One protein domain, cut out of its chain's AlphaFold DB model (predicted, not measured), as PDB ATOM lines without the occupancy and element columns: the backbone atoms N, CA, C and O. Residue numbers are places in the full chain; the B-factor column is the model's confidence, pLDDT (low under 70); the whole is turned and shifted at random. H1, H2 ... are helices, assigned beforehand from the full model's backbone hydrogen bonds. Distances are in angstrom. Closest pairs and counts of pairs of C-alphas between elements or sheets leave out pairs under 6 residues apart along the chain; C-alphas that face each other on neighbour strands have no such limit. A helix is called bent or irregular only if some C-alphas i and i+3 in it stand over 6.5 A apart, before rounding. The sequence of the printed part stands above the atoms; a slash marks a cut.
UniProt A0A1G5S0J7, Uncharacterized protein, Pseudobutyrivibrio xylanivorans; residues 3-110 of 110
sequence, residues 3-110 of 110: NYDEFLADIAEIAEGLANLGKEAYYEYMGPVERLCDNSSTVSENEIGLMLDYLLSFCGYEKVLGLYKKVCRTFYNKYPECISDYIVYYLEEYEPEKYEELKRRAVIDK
ATOM      1  N   ASN A   3      67.807  52.394  49.639       80.94
ATOM      2  CA  ASN A   3      68.787  53.415  49.239       80.94
ATOM      3  C   ASN A   3      69.272  53.255  47.783       80.94
ATOM      4  O   ASN A   3      69.555  54.238  47.111       80.94
ATOM      5  N   TYR A   4      69.341  52.016  47.284       89.81
ATOM      6  CA  TYR A   4      69.742  51.749  45.899       89.81
ATOM      7  C   TYR A   4      68.643  52.120  44.901       89.81
ATOM      8  O   TYR A   4      68.960  52.618  43.827       89.81
ATOM      9  N   ASP A   5      67.373  51.908  45.253       92.19
ATOM     10  CA  ASP A   5      66.246  52.242  44.377       92.19
ATOM     11  C   ASP A   5      66.086  53.762  44.225       92.19
ATOM     12  O   ASP A   5      65.869  54.244  43.116       92.19
ATOM     13  N   GLU A   6      66.270  54.519  45.312       93.50
ATOM     14  CA  GLU A   6      66.295  55.990  45.294       93.50
ATOM     15  C   GLU A   6      67.459  56.515  44.440       93.50
ATOM     16  O   GLU A   6      67.249  57.290  43.511       93.50
ATOM     17  N   PHE A   7      68.673  55.993  44.647       93.94
ATOM     18  CA  PHE A   7      69.838  56.363  43.837       93.94
ATOM     19  C   PHE A   7      69.658  56.061  42.339       93.94
ATOM     20  O   PHE A   7      70.070  56.846  41.484       93.94
ATOM     21  N   LEU A   8      69.045  54.921  41.998       96.06
ATOM     22  CA  LEU A   8      68.755  54.571  40.606       96.06
ATOM     23  C   LEU A   8      67.693  55.491  39.992       96.06
ATOM     24  O   LEU A   8      67.798  55.810  38.807       96.06
ATOM     25  N   ALA A   9      66.703  55.926  40.776       95.75
ATOM     26  CA  ALA A   9      65.707  56.895  40.331       95.75
ATOM     27  C   ALA A   9      66.348  58.260  40.030       95.75
ATOM     28  O   ALA A   9      66.105  58.809  38.955       95.75
ATOM     29  N   ASP A  10      67.239  58.744  40.899       96.06
ATOM     30  CA  ASP A  10      67.962  60.006  40.692       96.06
ATOM     31  C   ASP A  10      68.830  59.966  39.422       96.06
ATOM     32  O   ASP A  10      68.838  60.904  38.621       96.06
ATOM     33  N   ILE A  11      69.543  58.854  39.185       97.31
ATOM     34  CA  ILE A  11      70.318  58.669  37.946       97.31
ATOM     35  C   ILE A  11      69.397  58.674  36.724       97.31
ATOM     36  O   ILE A  11      69.747  59.264  35.698       97.31
ATOM     37  N   ALA A  12      68.246  58.006  36.808       96.88
ATOM     38  CA  ALA A  12      67.292  57.951  35.708       96.88
ATOM     39  C   ALA A  12      66.737  59.343  35.375       96.88
ATOM     40  O   ALA A  12      66.662  59.688  34.195       96.88
ATOM     41  N   GLU A  13      66.434  60.161  36.386       97.69
ATOM     42  CA  GLU A  13      65.987  61.545  36.202       97.69
ATOM     43  C   GLU A  13      67.061  62.396  35.508       97.69
ATOM     44  O   GLU A  13      66.772  63.096  34.536       97.69
ATOM     45  N   ILE A  14      68.326  62.282  35.933       97.38
ATOM     46  CA  ILE A  14      69.443  62.988  35.285       97.38
ATOM     47  C   ILE A  14      69.603  62.529  33.829       97.38
ATOM     48  O   ILE A  14      69.762  63.359  32.930       97.38
ATOM     49  N   ALA A  15      69.552  61.219  33.577       96.44
ATOM     50  CA  ALA A  15      69.664  60.665  32.230       96.44
ATOM     51  C   ALA A  15      68.521  61.140  31.315       96.44
ATOM     52  O   ALA A  15      68.764  61.491  30.157       96.44
ATOM     53  N   GLU A  16      67.291  61.203  31.831       96.88
ATOM     54  CA  GLU A  16      66.143  61.753  31.110       96.88
ATOM     55  C   GLU A  16      66.323  63.250  30.825       96.88
ATOM     56  O   GLU A  16      66.095  63.696  29.696       96.88
ATOM     57  N   GLY A  17      66.805  64.021  31.803       97.06
ATOM     58  CA  GLY A  17      67.133  65.436  31.635       97.06
ATOM     59  C   GLY A  17      68.154  65.674  30.519       97.06
ATOM     60  O   GLY A  17      67.920  66.493  29.628       97.06
ATOM     61  N   LEU A  18      69.246  64.906  30.500       95.38
ATOM     62  CA  LEU A  18      70.263  64.974  29.442       95.38
ATOM     63  C   LEU A  18      69.692  64.604  28.064       95.38
ATOM     64  O   LEU A  18      69.979  65.276  27.070       95.38
ATOM     65  N   ALA A  19      68.848  63.571  27.992       94.88
ATOM     66  CA  ALA A  19      68.199  63.173  26.744       94.88
ATOM     67  C   ALA A  19      67.236  64.252  26.219       94.88
ATOM     68  O   ALA A  19      67.182  64.499  25.009       94.88
ATOM     69  N   ASN A  20      66.503  64.918  27.114       97.38
ATOM     70  CA  ASN A  20      65.610  66.021  26.765       97.38
ATOM     71  C   ASN A  20      66.386  67.241  26.259       97.38
ATOM     72  O   ASN A  20      66.022  67.774  25.212       97.38
ATOM     73  N   LEU A  21      67.501  67.607  26.899       97.19
ATOM     74  CA  LEU A  21      68.386  68.675  26.411       97.19
ATOM     75  C   LEU A  21      68.924  68.373  25.006       97.19
ATOM     76  O   LEU A  21      68.857  69.223  24.120       97.19
ATOM     77  N   GLY A  22      69.393  67.145  24.759       97.38
ATOM     78  CA  GLY A  22      69.849  66.737  23.425       97.38
ATOM     79  C   GLY A  22      68.735  66.792  22.370       97.38
ATOM     80  O   GLY A  22      68.961  67.191  21.223       97.38
ATOM     81  N   LYS A  23      67.505  66.433  22.755       98.25
ATOM     82  CA  LYS A  23      66.322  66.539  21.893       98.25
ATOM     83  C   LYS A  23      65.971  67.994  21.580       98.25
ATOM     84  O   LYS A  23      65.669  68.287  20.424       98.25
ATOM     85  N   GLU A  24      65.992  68.883  22.566       98.31
ATOM     86  CA  GLU A  24      65.745  70.317  22.375       98.31
ATOM     87  C   GLU A  24      66.804  70.939  21.466       98.31
ATOM     88  O   GLU A  24      66.448  71.542  20.451       98.31
ATOM     89  N   ALA A  25      68.084  70.663  21.734       98.31
ATOM     90  CA  ALA A  25      69.197  71.100  20.898       98.31
ATOM     91  C   ALA A  25      69.015  70.657  19.437       98.31
ATOM     92  O   ALA A  25      69.195  71.452  18.516       98.31
ATOM     93  N   TYR A  26      68.585  69.416  19.183       98.56
ATOM     94  CA  TYR A  26      68.304  68.971  17.814       98.56
ATOM     95  C   TYR A  26      67.276  69.866  17.098       98.56
ATOM     96  O   TYR A  26      67.509  70.269  15.957       98.56
ATOM     97  N   TYR A  27      66.153  70.186  17.747       98.38
ATOM     98  CA  TYR A  27      65.113  71.023  17.141       98.38
ATOM     99  C   TYR A  27      65.531  72.491  17.009       98.38
ATOM    100  O   TYR A  27      65.118  73.159  16.060       98.38
ATOM    101  N   GLU A  28      66.367  72.986  17.917       98.38
ATOM    102  CA  GLU A  28      66.904  74.342  17.850       98.38
ATOM    103  C   GLU A  28      67.925  74.490  16.712       98.38
ATOM    104  O   GLU A  28      67.848  75.435  15.921       98.38
ATOM    105  N   TYR A  29      68.835  73.522  16.563       98.38
ATOM    106  CA  TYR A  29      69.934  73.595  15.598       98.38
ATOM    107  C   TYR A  29      69.599  73.056  14.204       98.38
ATOM    108  O   TYR A  29      70.290  73.426  13.251       98.38
ATOM    109  N   MET A  30      68.546  72.248  14.017       98.38
ATOM    110  CA  MET A  30      68.228  71.679  12.695       98.38
ATOM    111  C   MET A  30      68.060  72.748  11.602       98.38
ATOM    112  O   MET A  30      68.675  72.648  10.541       98.38
ATOM    113  N   GLY A  31      67.292  73.808  11.874       98.44
ATOM    114  CA  GLY A  31      67.044  74.888  10.916       98.44
ATOM    115  C   GLY A  31      68.287  75.740  10.624       98.44
ATOM    116  O   GLY A  31      68.581  76.000   9.456       98.44
ATOM    117  N   PRO A  32      69.038  76.197  11.645       98.31
ATOM    118  CA  PRO A  32      70.337  76.840  11.453       98.31
ATOM    119  C   PRO A  32      71.328  76.006  10.632       98.31
ATOM    120  O   PRO A  32      71.936  76.549   9.713       98.31
ATOM    121  N   VAL A  33      71.451  74.704  10.906       98.56
ATOM    122  CA  VAL A  33      72.347  73.799  10.164       98.56
ATOM    123  C   VAL A  33      71.923  73.665   8.705       98.56
ATOM    124  O   VAL A  33      72.772  73.699   7.818       98.56
ATOM    125  N   GLU A  34      70.623  73.547   8.430       98.38
ATOM    126  CA  GLU A  34      70.110  73.543   7.056       98.38
ATOM    127  C   GLU A  34      70.485  74.820   6.312       98.38
ATOM    128  O   GLU A  34      71.130  74.742   5.268       98.38
ATOM    129  N   ARG A  35      70.203  75.990   6.895       98.06
ATOM    130  CA  ARG A  35      70.575  77.274   6.282       98.06
ATOM    131  C   ARG A  35      72.080  77.406   6.072       98.06
ATOM    132  O   ARG A  35      72.495  77.949   5.051       98.06
ATOM    133  N   LEU A  36      72.893  76.932   7.014       97.75
ATOM    134  CA  LEU A  36      74.348  76.945   6.886       97.75
ATOM    135  C   LEU A  36      74.790  76.097   5.683       97.75
ATOM    136  O   LEU A  36      75.523  76.581   4.824       97.75
ATOM    137  N   CYS A  37      74.302  74.856   5.586       97.56
ATOM    138  CA  CYS A  37      74.629  73.945   4.488       97.56
ATOM    139  C   CYS A  37      74.132  74.455   3.124       97.56
ATOM    140  O   CYS A  37      74.864  74.362   2.134       97.56
ATOM    141  N   ASP A  38      72.923  75.017   3.064       97.75
ATOM    142  CA  ASP A  38      72.331  75.542   1.828       97.75
ATOM    143  C   ASP A  38      73.123  76.739   1.277       97.75
ATOM    144  O   ASP A  38      73.235  76.913   0.065       97.75
ATOM    145  N   ASN A  39      73.752  77.524   2.159       96.44
ATOM    146  CA  ASN A  39      74.609  78.657   1.803       96.44
ATOM    147  C   ASN A  39      76.105  78.293   1.755       96.44
ATOM    148  O   ASN A  39      76.971  79.162   1.870       96.44
ATOM    149  N   SER A  40      76.447  77.014   1.568       93.69
ATOM    150  CA  SER A  40      77.827  76.507   1.693       93.69
ATOM    151  C   SER A  40      78.892  77.240   0.857       93.69
ATOM    152  O   SER A  40      80.072  77.272   1.227       93.69
ATOM    153  N   SER A  41      78.508  77.887  -0.245       93.94
ATOM    154  CA  SER A  41      79.416  78.683  -1.077       93.94
ATOM    155  C   SER A  41      79.919  79.959  -0.389       93.94
ATOM    156  O   SER A  41      81.080  80.323  -0.585       93.94
ATOM    157  N   THR A  42      79.124  80.596   0.472       95.44
ATOM    158  CA  THR A  42      79.435  81.910   1.071       95.44
ATOM    159  C   THR A  42      79.868  81.847   2.532       95.44
ATOM    160  O   THR A  42      80.517  82.775   3.001       95.44
ATOM    161  N   VAL A  43      79.570  80.750   3.228       96.62
ATOM    162  CA  VAL A  43      79.888  80.581   4.655       96.62
ATOM    163  C   VAL A  43      81.404  80.537   4.900       96.62
ATOM    164  O   VAL A  43      82.154  79.847   4.184       96.62
ATOM    165  N   SER A  44      81.847  81.277   5.917       97.38
ATOM    166  CA  SER A  44      83.236  81.341   6.375       97.38
ATOM    167  C   SER A  44      83.611  80.168   7.285       97.38
ATOM    168  O   SER A  44      82.759  79.529   7.899       97.38
ATOM    169  N   GLU A  45      84.909  79.898   7.400       97.75
ATOM    170  CA  GLU A  45      85.442  78.871   8.303       97.75
ATOM    171  C   GLU A  45      85.051  79.118   9.770       97.75
ATOM    172  O   GLU A  45      84.637  78.192  10.460       97.75
ATOM    173  N   ASN A  46      85.080  80.376  10.224       97.62
ATOM    174  CA  ASN A  46      84.706  80.746  11.594       97.62
ATOM    175  C   ASN A  46      83.236  80.441  11.906       97.62
ATOM    176  O   ASN A  46      82.923  79.968  12.993       97.62
ATOM    177  N   GLU A  47      82.325  80.699  10.963       97.56
ATOM    178  CA  GLU A  47      80.903  80.376  11.137       97.56
ATOM    179  C   GLU A  47      80.675  78.864  11.257       97.56
ATOM    180  O   GLU A  47      79.806  78.423  12.010       97.56
ATOM    181  N   ILE A  48      81.474  78.066  10.544       97.88
ATOM    182  CA  ILE A  48      81.426  76.602  10.622       97.88
ATOM    183  C   ILE A  48      81.975  76.121  11.957       97.88
ATOM    184  O   ILE A  48      81.324  75.301  12.597       97.88
ATOM    185  N   GLY A  49      83.124  76.651  12.388       97.75
ATOM    186  CA  GLY A  49      83.711  76.329  13.686       97.75
ATOM    187  C   GLY A  49      82.729  76.598  14.823       97.75
ATOM    188  O   GLY A  49      82.385  75.684  15.559       97.75
ATOM    189  N   LEU A  50      82.145  77.800  14.864       97.62
ATOM    190  CA  LEU A  50      81.131  78.146  15.864       97.62
ATOM    191  C   LEU A  50      79.940  77.177  15.854       97.62
ATOM    192  O   LEU A  50      79.486  76.749  16.910       97.62
ATOM    193  N   MET A  51      79.427  76.804  14.675       98.19
ATOM    194  CA  MET A  51      78.341  75.822  14.586       98.19
ATOM    195  C   MET A  51      78.762  74.455  15.141       98.19
ATOM    196  O   MET A  51      77.984  73.809  15.844       98.19
ATOM    197  N   LEU A  52      79.971  73.999  14.815       98.44
ATOM    198  CA  LEU A  52      80.484  72.712  15.272       98.44
ATOM    199  C   LEU A  52      80.747  72.707  16.781       98.44
ATOM    200  O   LEU A  52      80.370  71.726  17.413       98.44
ATOM    201  N   ASP A  53      81.265  73.789  17.369       98.06
ATOM    202  CA  ASP A  53      81.425  73.943  18.825       98.06
ATOM    203  C   ASP A  53      80.090  73.761  19.566       98.06
ATOM    204  O   ASP A  53      79.988  73.002  20.539       98.06
ATOM    205  N   TYR A  54      79.031  74.408  19.068       97.00
ATOM    206  CA  TYR A  54      77.695  74.273  19.650       97.00
ATOM    207  C   TYR A  54      77.157  72.845  19.537       97.00
ATOM    208  O   TYR A  54      76.648  72.292  20.511       97.00
ATOM    209  N   LEU A  55      77.284  72.220  18.364       98.25
ATOM    210  CA  LEU A  55      76.789  70.861  18.135       98.25
ATOM    211  C   LEU A  55      77.598  69.801  18.896       98.25
ATOM    212  O   LEU A  55      77.024  68.813  19.358       98.25
ATOM    213  N   LEU A  56      78.914  69.986  19.037       97.75
ATOM    214  CA  LEU A  56      79.811  69.034  19.696       97.75
ATOM    215  C   LEU A  56      79.403  68.794  21.152       97.75
ATOM    216  O   LEU A  56      79.424  67.653  21.613       97.75
ATOM    217  N   SER A  57      78.921  69.840  21.829       95.94
ATOM    218  CA  SER A  57      78.420  69.782  23.211       95.94
ATOM    219  C   SER A  57      77.245  68.811  23.405       95.94
ATOM    220  O   SER A  57      76.991  68.366  24.521       95.94
ATOM    221  N   PHE A  58      76.532  68.455  22.330       96.62
ATOM    222  CA  PHE A  58      75.363  67.570  22.374       96.62
ATOM    223  C   PHE A  58      75.525  66.309  21.508       96.62
ATOM    224  O   PHE A  58      74.552  65.587  21.282       96.62
ATOM    225  N   CYS A  59      76.733  66.002  21.022       97.38
ATOM    226  CA  CYS A  59      76.977  64.853  20.140       97.38
ATOM    227  C   CYS A  59      76.760  63.481  20.803       97.38
ATOM    228  O   CYS A  59      76.637  62.484  20.090       97.38
ATOM    229  N   GLY A  60      76.617  63.427  22.131       94.62
ATOM    230  CA  GLY A  60      76.130  62.236  22.835       94.62
ATOM    231  C   GLY A  60      74.686  61.863  22.467       94.62
ATOM    232  O   GLY A  60      74.282  60.712  22.623       94.62
ATOM    233  N   TYR A  61      73.908  62.806  21.925       97.19
ATOM    234  CA  TYR A  61      72.582  62.548  21.379       97.19
ATOM    235  C   TYR A  61      72.652  62.305  19.865       97.19
ATOM    236  O   TYR A  61      73.013  63.185  19.081       97.19
ATOM    237  N   GLU A  62      72.241  61.110  19.432       96.94
ATOM    238  CA  GLU A  62      72.431  60.612  18.060       96.94
ATOM    239  C   GLU A  62      71.923  61.575  16.972       96.94
ATOM    240  O   GLU A  62      72.555  61.742  15.925       96.94
ATOM    241  N   LYS A  63      70.795  62.254  17.207       98.00
ATOM    242  CA  LYS A  63      70.231  63.173  16.208       98.00
ATOM    243  C   LYS A  63      71.081  64.430  16.018       98.00
ATOM    244  O   LYS A  63      71.232  64.877  14.882       98.00
ATOM    245  N   VAL A  64      71.666  64.974  17.091       98.44
ATOM    246  CA  VAL A  64      72.611  66.102  16.994       98.44
ATOM    247  C   VAL A  64      73.888  65.639  16.306       98.44
ATOM    248  O   VAL A  64      74.364  66.320  15.401       98.44
ATOM    249  N   LEU A  65      74.396  64.447  16.630       98.50
ATOM    250  CA  LEU A  65      75.536  63.869  15.913       98.50
ATOM    251  C   LEU A  65      75.264  63.751  14.400       98.50
ATOM    252  O   LEU A  65      76.165  63.929  13.577       98.50
ATOM    253  N   GLY A  66      74.016  63.488  14.010       98.62
ATOM    254  CA  GLY A  66      73.570  63.554  12.619       98.62
ATOM    255  C   GLY A  66      73.765  64.938  11.985       98.62
ATOM    256  O   GLY A  66      74.300  65.026  10.876       98.62
ATOM    257  N   LEU A  67      73.386  66.008  12.694       98.81
ATOM    258  CA  LEU A  67      73.610  67.396  12.266       98.81
ATOM    259  C   LEU A  67      75.106  67.724  12.181       98.81
ATOM    260  O   LEU A  67      75.554  68.244  11.161       98.81
ATOM    261  N   TYR A  68      75.887  67.340  13.191       98.75
ATOM    262  CA  TYR A  68      77.340  67.526  13.223       98.75
ATOM    263  C   TYR A  68      78.013  66.902  11.996       98.75
ATOM    264  O   TYR A  68      78.680  67.574  11.210       98.75
ATOM    265  N   LYS A  69      77.726  65.619  11.737       98.62
ATOM    266  CA  LYS A  69      78.245  64.895  10.568       98.62
ATOM    267  C   LYS A  69      77.780  65.507   9.245       98.62
ATOM    268  O   LYS A  69      78.509  65.414   8.255       98.62
ATOM    269  N   LYS A  70      76.575  66.090   9.189       98.62
ATOM    270  CA  LYS A  70      76.085  66.808   8.001       98.62
ATOM    271  C   LYS A  70      76.964  68.027   7.721       98.62
ATOM    272  O   LYS A  70      77.467  68.128   6.606       98.62
ATOM    273  N   VAL A  71      77.222  68.869   8.726       98.62
ATOM    274  CA  VAL A  71      78.115  70.035   8.599       98.62
ATOM    275  C   VAL A  71      79.513  69.595   8.153       98.62
ATOM    276  O   VAL A  71      79.993  70.078   7.127       98.62
ATOM    277  N   CYS A  72      80.121  68.605   8.819       98.50
ATOM    278  CA  CYS A  72      81.442  68.098   8.431       98.50
ATOM    279  C   CYS A  72      81.484  67.665   6.957       98.50
ATOM    280  O   CYS A  72      82.347  68.110   6.207       98.50
ATOM    281  N   ARG A  73      80.529  66.843   6.501       98.50
ATOM    282  CA  ARG A  73      80.496  66.360   5.107       98.50
ATOM    283  C   ARG A  73      80.283  67.480   4.094       98.50
ATOM    284  O   ARG A  73      80.889  67.443   3.029       98.50
ATOM    285  N   THR A  74      79.423  68.450   4.408       98.44
ATOM    286  CA  THR A  74      79.153  69.585   3.517       98.44
ATOM    287  C   THR A  74      80.400  70.444   3.318       98.44
ATOM    288  O   THR A  74      80.666  70.878   2.199       98.44
ATOM    289  N   PHE A  75      81.172  70.673   4.381       98.38
ATOM    290  CA  PHE A  75      82.261  71.648   4.366       98.38
ATOM    291  C   PHE A  75      83.665  71.052   4.249       98.38
ATOM    292  O   PHE A  75      84.602  71.810   4.005       98.38
ATOM    293  N   TYR A  76      83.824  69.726   4.326       97.94
ATOM    294  CA  TYR A  76      85.132  69.058   4.271       97.94
ATOM    295  C   TYR A  76      85.977  69.479   3.063       97.94
ATOM    296  O   TYR A  76      87.145  69.808   3.207       97.94
ATOM    297  N   ASN A  77      85.383  69.541   1.869       96.81
ATOM    298  CA  ASN A  77      86.130  69.916   0.662       96.81
ATOM    299  C   ASN A  77      86.570  71.388   0.655       96.81
ATOM    300  O   ASN A  77      87.508  71.736  -0.055       96.81
ATOM    301  N   LYS A  78      85.867  72.256   1.394       97.12
ATOM    302  CA  LYS A  78      86.139  73.697   1.442       97.12
ATOM    303  C   LYS A  78      87.154  74.041   2.531       97.12
ATOM    304  O   LYS A  78      88.035  74.855   2.283       97.12
ATOM    305  N   TYR A  79      87.045  73.403   3.697       97.62
ATOM    306  CA  TYR A  79      87.894  73.650   4.866       97.62
ATOM    307  C   TYR A  79      88.378  72.322   5.480       97.62
ATOM    308  O   TYR A  79      87.966  71.963   6.585       97.62
ATOM    309  N   PRO A  80      89.213  71.547   4.766       97.06
ATOM    310  CA  PRO A  80      89.568  70.187   5.176       97.06
ATOM    311  C   PRO A  80      90.327  70.128   6.503       97.06
ATOM    312  O   PRO A  80      90.093  69.201   7.271       97.06
ATOM    313  N   GLU A  81      91.196  71.102   6.791       96.56
ATOM    314  CA  GLU A  81      91.965  71.157   8.043       96.56
ATOM    315  C   GLU A  81      91.032  71.379   9.241       96.56
ATOM    316  O   GLU A  81      90.922  70.502  10.092       96.56
ATOM    317  N   CYS A  82      90.243  72.460   9.217       96.44
ATOM    318  CA  CYS A  82      89.243  72.759  10.245       96.44
ATOM    319  C   CYS A  82      88.281  71.587  10.490       96.44
ATOM    320  O   CYS A  82      88.096  71.150  11.624       96.44
ATOM    321  N   ILE A  83      87.699  71.005   9.434       98.31
ATOM    322  CA  ILE A  83      86.786  69.865   9.604       98.31
ATOM    323  C   ILE A  83      87.507  68.637  10.175       98.31
ATOM    324  O   ILE A  83      86.904  67.899  10.956       98.31
ATOM    325  N   SER A  84      88.767  68.402   9.809       97.50
ATOM    326  CA  SER A  84      89.542  67.283  10.353       97.50
ATOM    327  C   SER A  84      89.804  67.453  11.846       97.50
ATOM    328  O   SER A  84      89.614  66.488  12.586       97.50
ATOM    329  N   ASP A  85      90.136  68.663  12.300       96.81
ATOM    330  CA  ASP A  85      90.321  68.964  13.726       96.81
ATOM    331  C   ASP A  85      89.040  68.679  14.517       96.81
ATOM    332  O   ASP A  85      89.062  67.984  15.530       96.81
ATOM    333  N   TYR A  86      87.885  69.101  13.998       98.19
ATOM    334  CA  TYR A  86      86.588  68.802  14.610       98.19
ATOM    335  C   TYR A  86      86.237  67.308  14.600       98.19
ATOM    336  O   TYR A  86      85.634  66.797  15.549       98.19
ATOM    337  N   ILE A  87      86.612  66.558  13.562       97.75
ATOM    338  CA  ILE A  87      86.463  65.096  13.585       97.75
ATOM    339  C   ILE A  87      87.329  64.502  14.699       97.75
ATOM    340  O   ILE A  87      86.852  63.627  15.420       97.75
ATOM    341  N   VAL A  88      88.562  64.984  14.868       97.12
ATOM    342  CA  VAL A  88      89.458  64.539  15.943       97.12
ATOM    343  C   VAL A  88      88.866  64.858  17.316       97.12
ATOM    344  O   VAL A  88      88.745  63.932  18.112       97.12
ATOM    345  N   TYR A  89      88.397  66.084  17.561       96.81
ATOM    346  CA  TYR A  89      87.758  66.452  18.835       96.81
ATOM    347  C   TYR A  89      86.545  65.576  19.163       96.81
ATOM    348  O   TYR A  89      86.382  65.131  20.296       96.81
ATOM    349  N   TYR A  90      85.711  65.259  18.166       97.88
ATOM    350  CA  TYR A  90      84.607  64.321  18.366       97.88
ATOM    351  C   TYR A  90      85.096  62.922  18.760       97.88
ATOM    352  O   TYR A  90      84.530  62.310  19.663       97.88
ATOM    353  N   LEU A  91      86.121  62.396  18.081       97.19
ATOM    354  CA  LEU A  91      86.640  61.062  18.383       97.19
ATOM    355  C   LEU A  91      87.289  61.011  19.768       97.19
ATOM    356  O   LEU A  91      87.097  60.032  20.482       97.19
ATOM    357  N   GLU A  92      88.031  62.050  20.141       96.25
ATOM    358  CA  GLU A  92      88.644  62.193  21.464       96.25
ATOM    359  C   GLU A  92      87.610  62.105  22.587       96.25
ATOM    360  O   GLU A  92      87.807  61.352  23.538       96.25
ATOM    361  N   GLU A  93      86.504  62.838  22.446       95.88
ATOM    362  CA  GLU A  93      85.485  62.964  23.488       95.88
ATOM    363  C   GLU A  93      84.517  61.770  23.526       95.88
ATOM    364  O   GLU A  93      84.172  61.272  24.596       95.88
ATOM    365  N   TYR A  94      84.067  61.289  22.361       96.19
ATOM    366  CA  TYR A  94      82.938  60.352  22.277       96.19
ATOM    367  C   TYR A  94      83.308  58.943  21.805       96.19
ATOM    368  O   TYR A  94      82.509  58.022  21.969       96.19
ATOM    369  N   GLU A  95      84.466  58.756  21.169       96.69
ATOM    370  CA  GLU A  95      84.850  57.494  20.518       96.69
ATOM    371  C   GLU A  95      86.350  57.186  20.734       96.69
ATOM    372  O   GLU A  95      87.113  57.051  19.760       96.69
ATOM    373  N   PRO A  96      86.805  57.077  21.997       95.56
ATOM    374  CA  PRO A  96      88.225  57.026  22.337       95.56
ATOM    375  C   PRO A  96      88.952  55.837  21.695       95.56
ATOM    376  O   PRO A  96      90.118  55.953  21.312       95.56
ATOM    377  N   GLU A  97      88.281  54.702  21.482       96.12
ATOM    378  CA  GLU A  97      88.882  53.551  20.802       96.12
ATOM    379  C   GLU A  97      89.247  53.866  19.345       96.12
ATOM    380  O   GLU A  97      90.328  53.488  18.875       96.12
ATOM    381  N   LYS A  98      88.363  54.583  18.634       95.75
ATOM    382  CA  LYS A  98      88.590  55.011  17.243       95.75
ATOM    383  C   LYS A  98      89.661  56.090  17.174       95.75
ATOM    384  O   LYS A  98      90.477  56.080  16.252       95.75
ATOM    385  N   TYR A  99      89.682  56.994  18.148       95.62
ATOM    386  CA  TYR A  99      90.727  58.004  18.261       95.62
ATOM    387  C   TYR A  99      92.118  57.374  18.427       95.62
ATOM    388  O   TYR A  99      93.054  57.713  17.700       95.62
ATOM    389  N   GLU A 100      92.254  56.389  19.318       94.38
ATOM    390  CA  GLU A 100      93.515  55.666  19.503       94.38
ATOM    391  C   GLU A 100      93.931  54.875  18.253       94.38
ATOM    392  O   GLU A 100      95.117  54.790  17.924       94.38
ATOM    393  N   GLU A 101      92.977  54.307  17.513       93.62
ATOM    394  CA  GLU A 101      93.256  53.667  16.224       93.62
ATOM    395  C   GLU A 101      93.786  54.661  15.185       93.62
ATOM    396  O   GLU A 101      94.776  54.370  14.503       93.62
ATOM    397  N   LEU A 102      93.168  55.839  15.092       91.19
ATOM    398  CA  LEU A 102      93.597  56.910  14.197       91.19
ATOM    399  C   LEU A 102      95.020  57.378  14.532       91.19
ATOM    400  O   LEU A 102      95.859  57.463  13.631       91.19
ATOM    401  N   LYS A 103      95.334  57.578  15.818       90.56
ATOM    402  CA  LYS A 103      96.692  57.928  16.267       90.56
ATOM    403  C   LYS A 103      97.721  56.861  15.908       90.56
ATOM    404  O   LYS A 103      98.794  57.200  15.414       90.56
ATOM    405  N   ARG A 104      97.401  55.575  16.095       91.12
ATOM    406  CA  ARG A 104      98.302  54.475  15.703       91.12
ATOM    407  C   ARG A 104      98.619  54.502  14.208       91.12
ATOM    408  O   ARG A 104      99.779  54.335  13.847       91.12
ATOM    409  N   ARG A 105      97.623  54.738  13.349       87.62
ATOM    410  CA  ARG A 105      97.824  54.837  11.890       87.62
ATOM    411  C   ARG A 105      98.715  56.021  11.515       87.62
ATOM    412  O   ARG A 105      99.701  55.831  10.816       87.62
ATOM    413  N   ALA A 106      98.446  57.199  12.077       81.94
ATOM    414  CA  ALA A 106      99.228  58.407  11.809       81.94
ATOM    415  C   ALA A 106     100.709  58.303  12.239       81.94
ATOM    416  O   ALA A 106     101.557  59.015  11.703       81.94
ATOM    417  N   VAL A 107     101.027  57.436  13.208       73.50
ATOM    418  CA  VAL A 107     102.410  57.136  13.624       73.50
ATOM    419  C   VAL A 107     103.093  56.141  12.680       73.50
ATOM    420  O   VAL A 107     104.304  56.217  12.516       73.50
ATOM    421  N   ILE A 108     102.344  55.222  12.065       61.88
ATOM    422  CA  ILE A 108     102.877  54.228  11.115       61.88
ATOM    423  C   ILE A 108     103.170  54.860   9.744       61.88
ATOM    424  O   ILE A 108     104.097  54.426   9.067       61.88
ATOM    425  N   ASP A 109     102.413  55.887   9.353       59.09
ATOM    426  CA  ASP A 109     102.561  56.576   8.061       59.09
ATOM    427  C   ASP A 109     103.643  57.691   8.060       59.09
ATOM    428  O   ASP A 109     103.763  58.429   7.078       59.09
ATOM    429  N   LYS A 110     104.425  57.829   9.144       51.81
ATOM    430  CA  LYS A 110     105.567  58.757   9.287       51.81
ATOM    431  C   LYS A 110     106.907  58.035   9.188       51.81
ATOM    432  O   LYS A 110     107.821  58.627   8.572       51.81
TER     433      LYS A 110
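What this domain is: This is residues 3 to 110 of the 110 residues of an uncharacterized protein of Pseudobutyrivibrio xylanivorans (UniProt A0A1G5S0J7). A long bent helix, H1, sticks out with residues 3 to 17 and packs with its later part on an up-and-down bundle of three helices, H2, H3 and H4, each running against the one before. H5 folds back from the end of H4 as a V, and residues 104 to 110 stick out. The 108 printed residues include five named helices, H1 to H5 in order, and no named strand; the class is all helix. The whole is loose, with a radius of gyration of the C-alphas of 16.9 A, and flat, spanning 54 by 40 by 17 A.

How they stand to each other: H1, residues 3 to 38, was assigned as one helix by its hydrogen bonds but is bent: C-alphas 28 and 31 are 7.0 A apart, and arms H1a, residues 3 to 28, and H1b, residues 31 to 38, stand at a steep tilt of 45 degrees. H1a touches H3, residues 62 to 75, with residues 22 to 26 alone, closest C-alphas Tyr 26 and Val 64 at 5.2 A. H1b touches H3 at a shallow tilt of 25 degrees, closest C-alphas Cys 37 and Thr 74 at 6.4 A. H2, residues 45 to 56, forms a hairpin with H3, closest C-alphas Leu 55 and Tyr 68 at 6.0 A. H3 and H4, residues 80 to 94, form another but only just touch, with 3 pairs of C-alphas within 8 A, the closest Cys 72 and Ile 83 at 5.7 A. H5, residues 96 to 108, touches H4 with residues 98 to 99 alone, opposite ways at a steep tilt of 48 degrees, closest C-alphas Tyr 99 and Leu 91 at 5.1 A. Every O i to N i+4 pair is within hydrogen-bond range in H1a, H1b, H2, H3, H4 and H5.

Where its parts are: H1a runs 37.8 A from C-alpha 3 at (68.787, 53.415, 49.239), H3 20.1 A, H4 20.8 A, and H5 18.7 A to C-alpha 108 at (102.877, 54.228, 11.115).

The domain as a whole: The C-alphas farthest apart, of Asn 3 and Ser 41, are 57.3 A apart. The printed part has no cut and no long link. Residues 108 to 110 have pLDDT under 70.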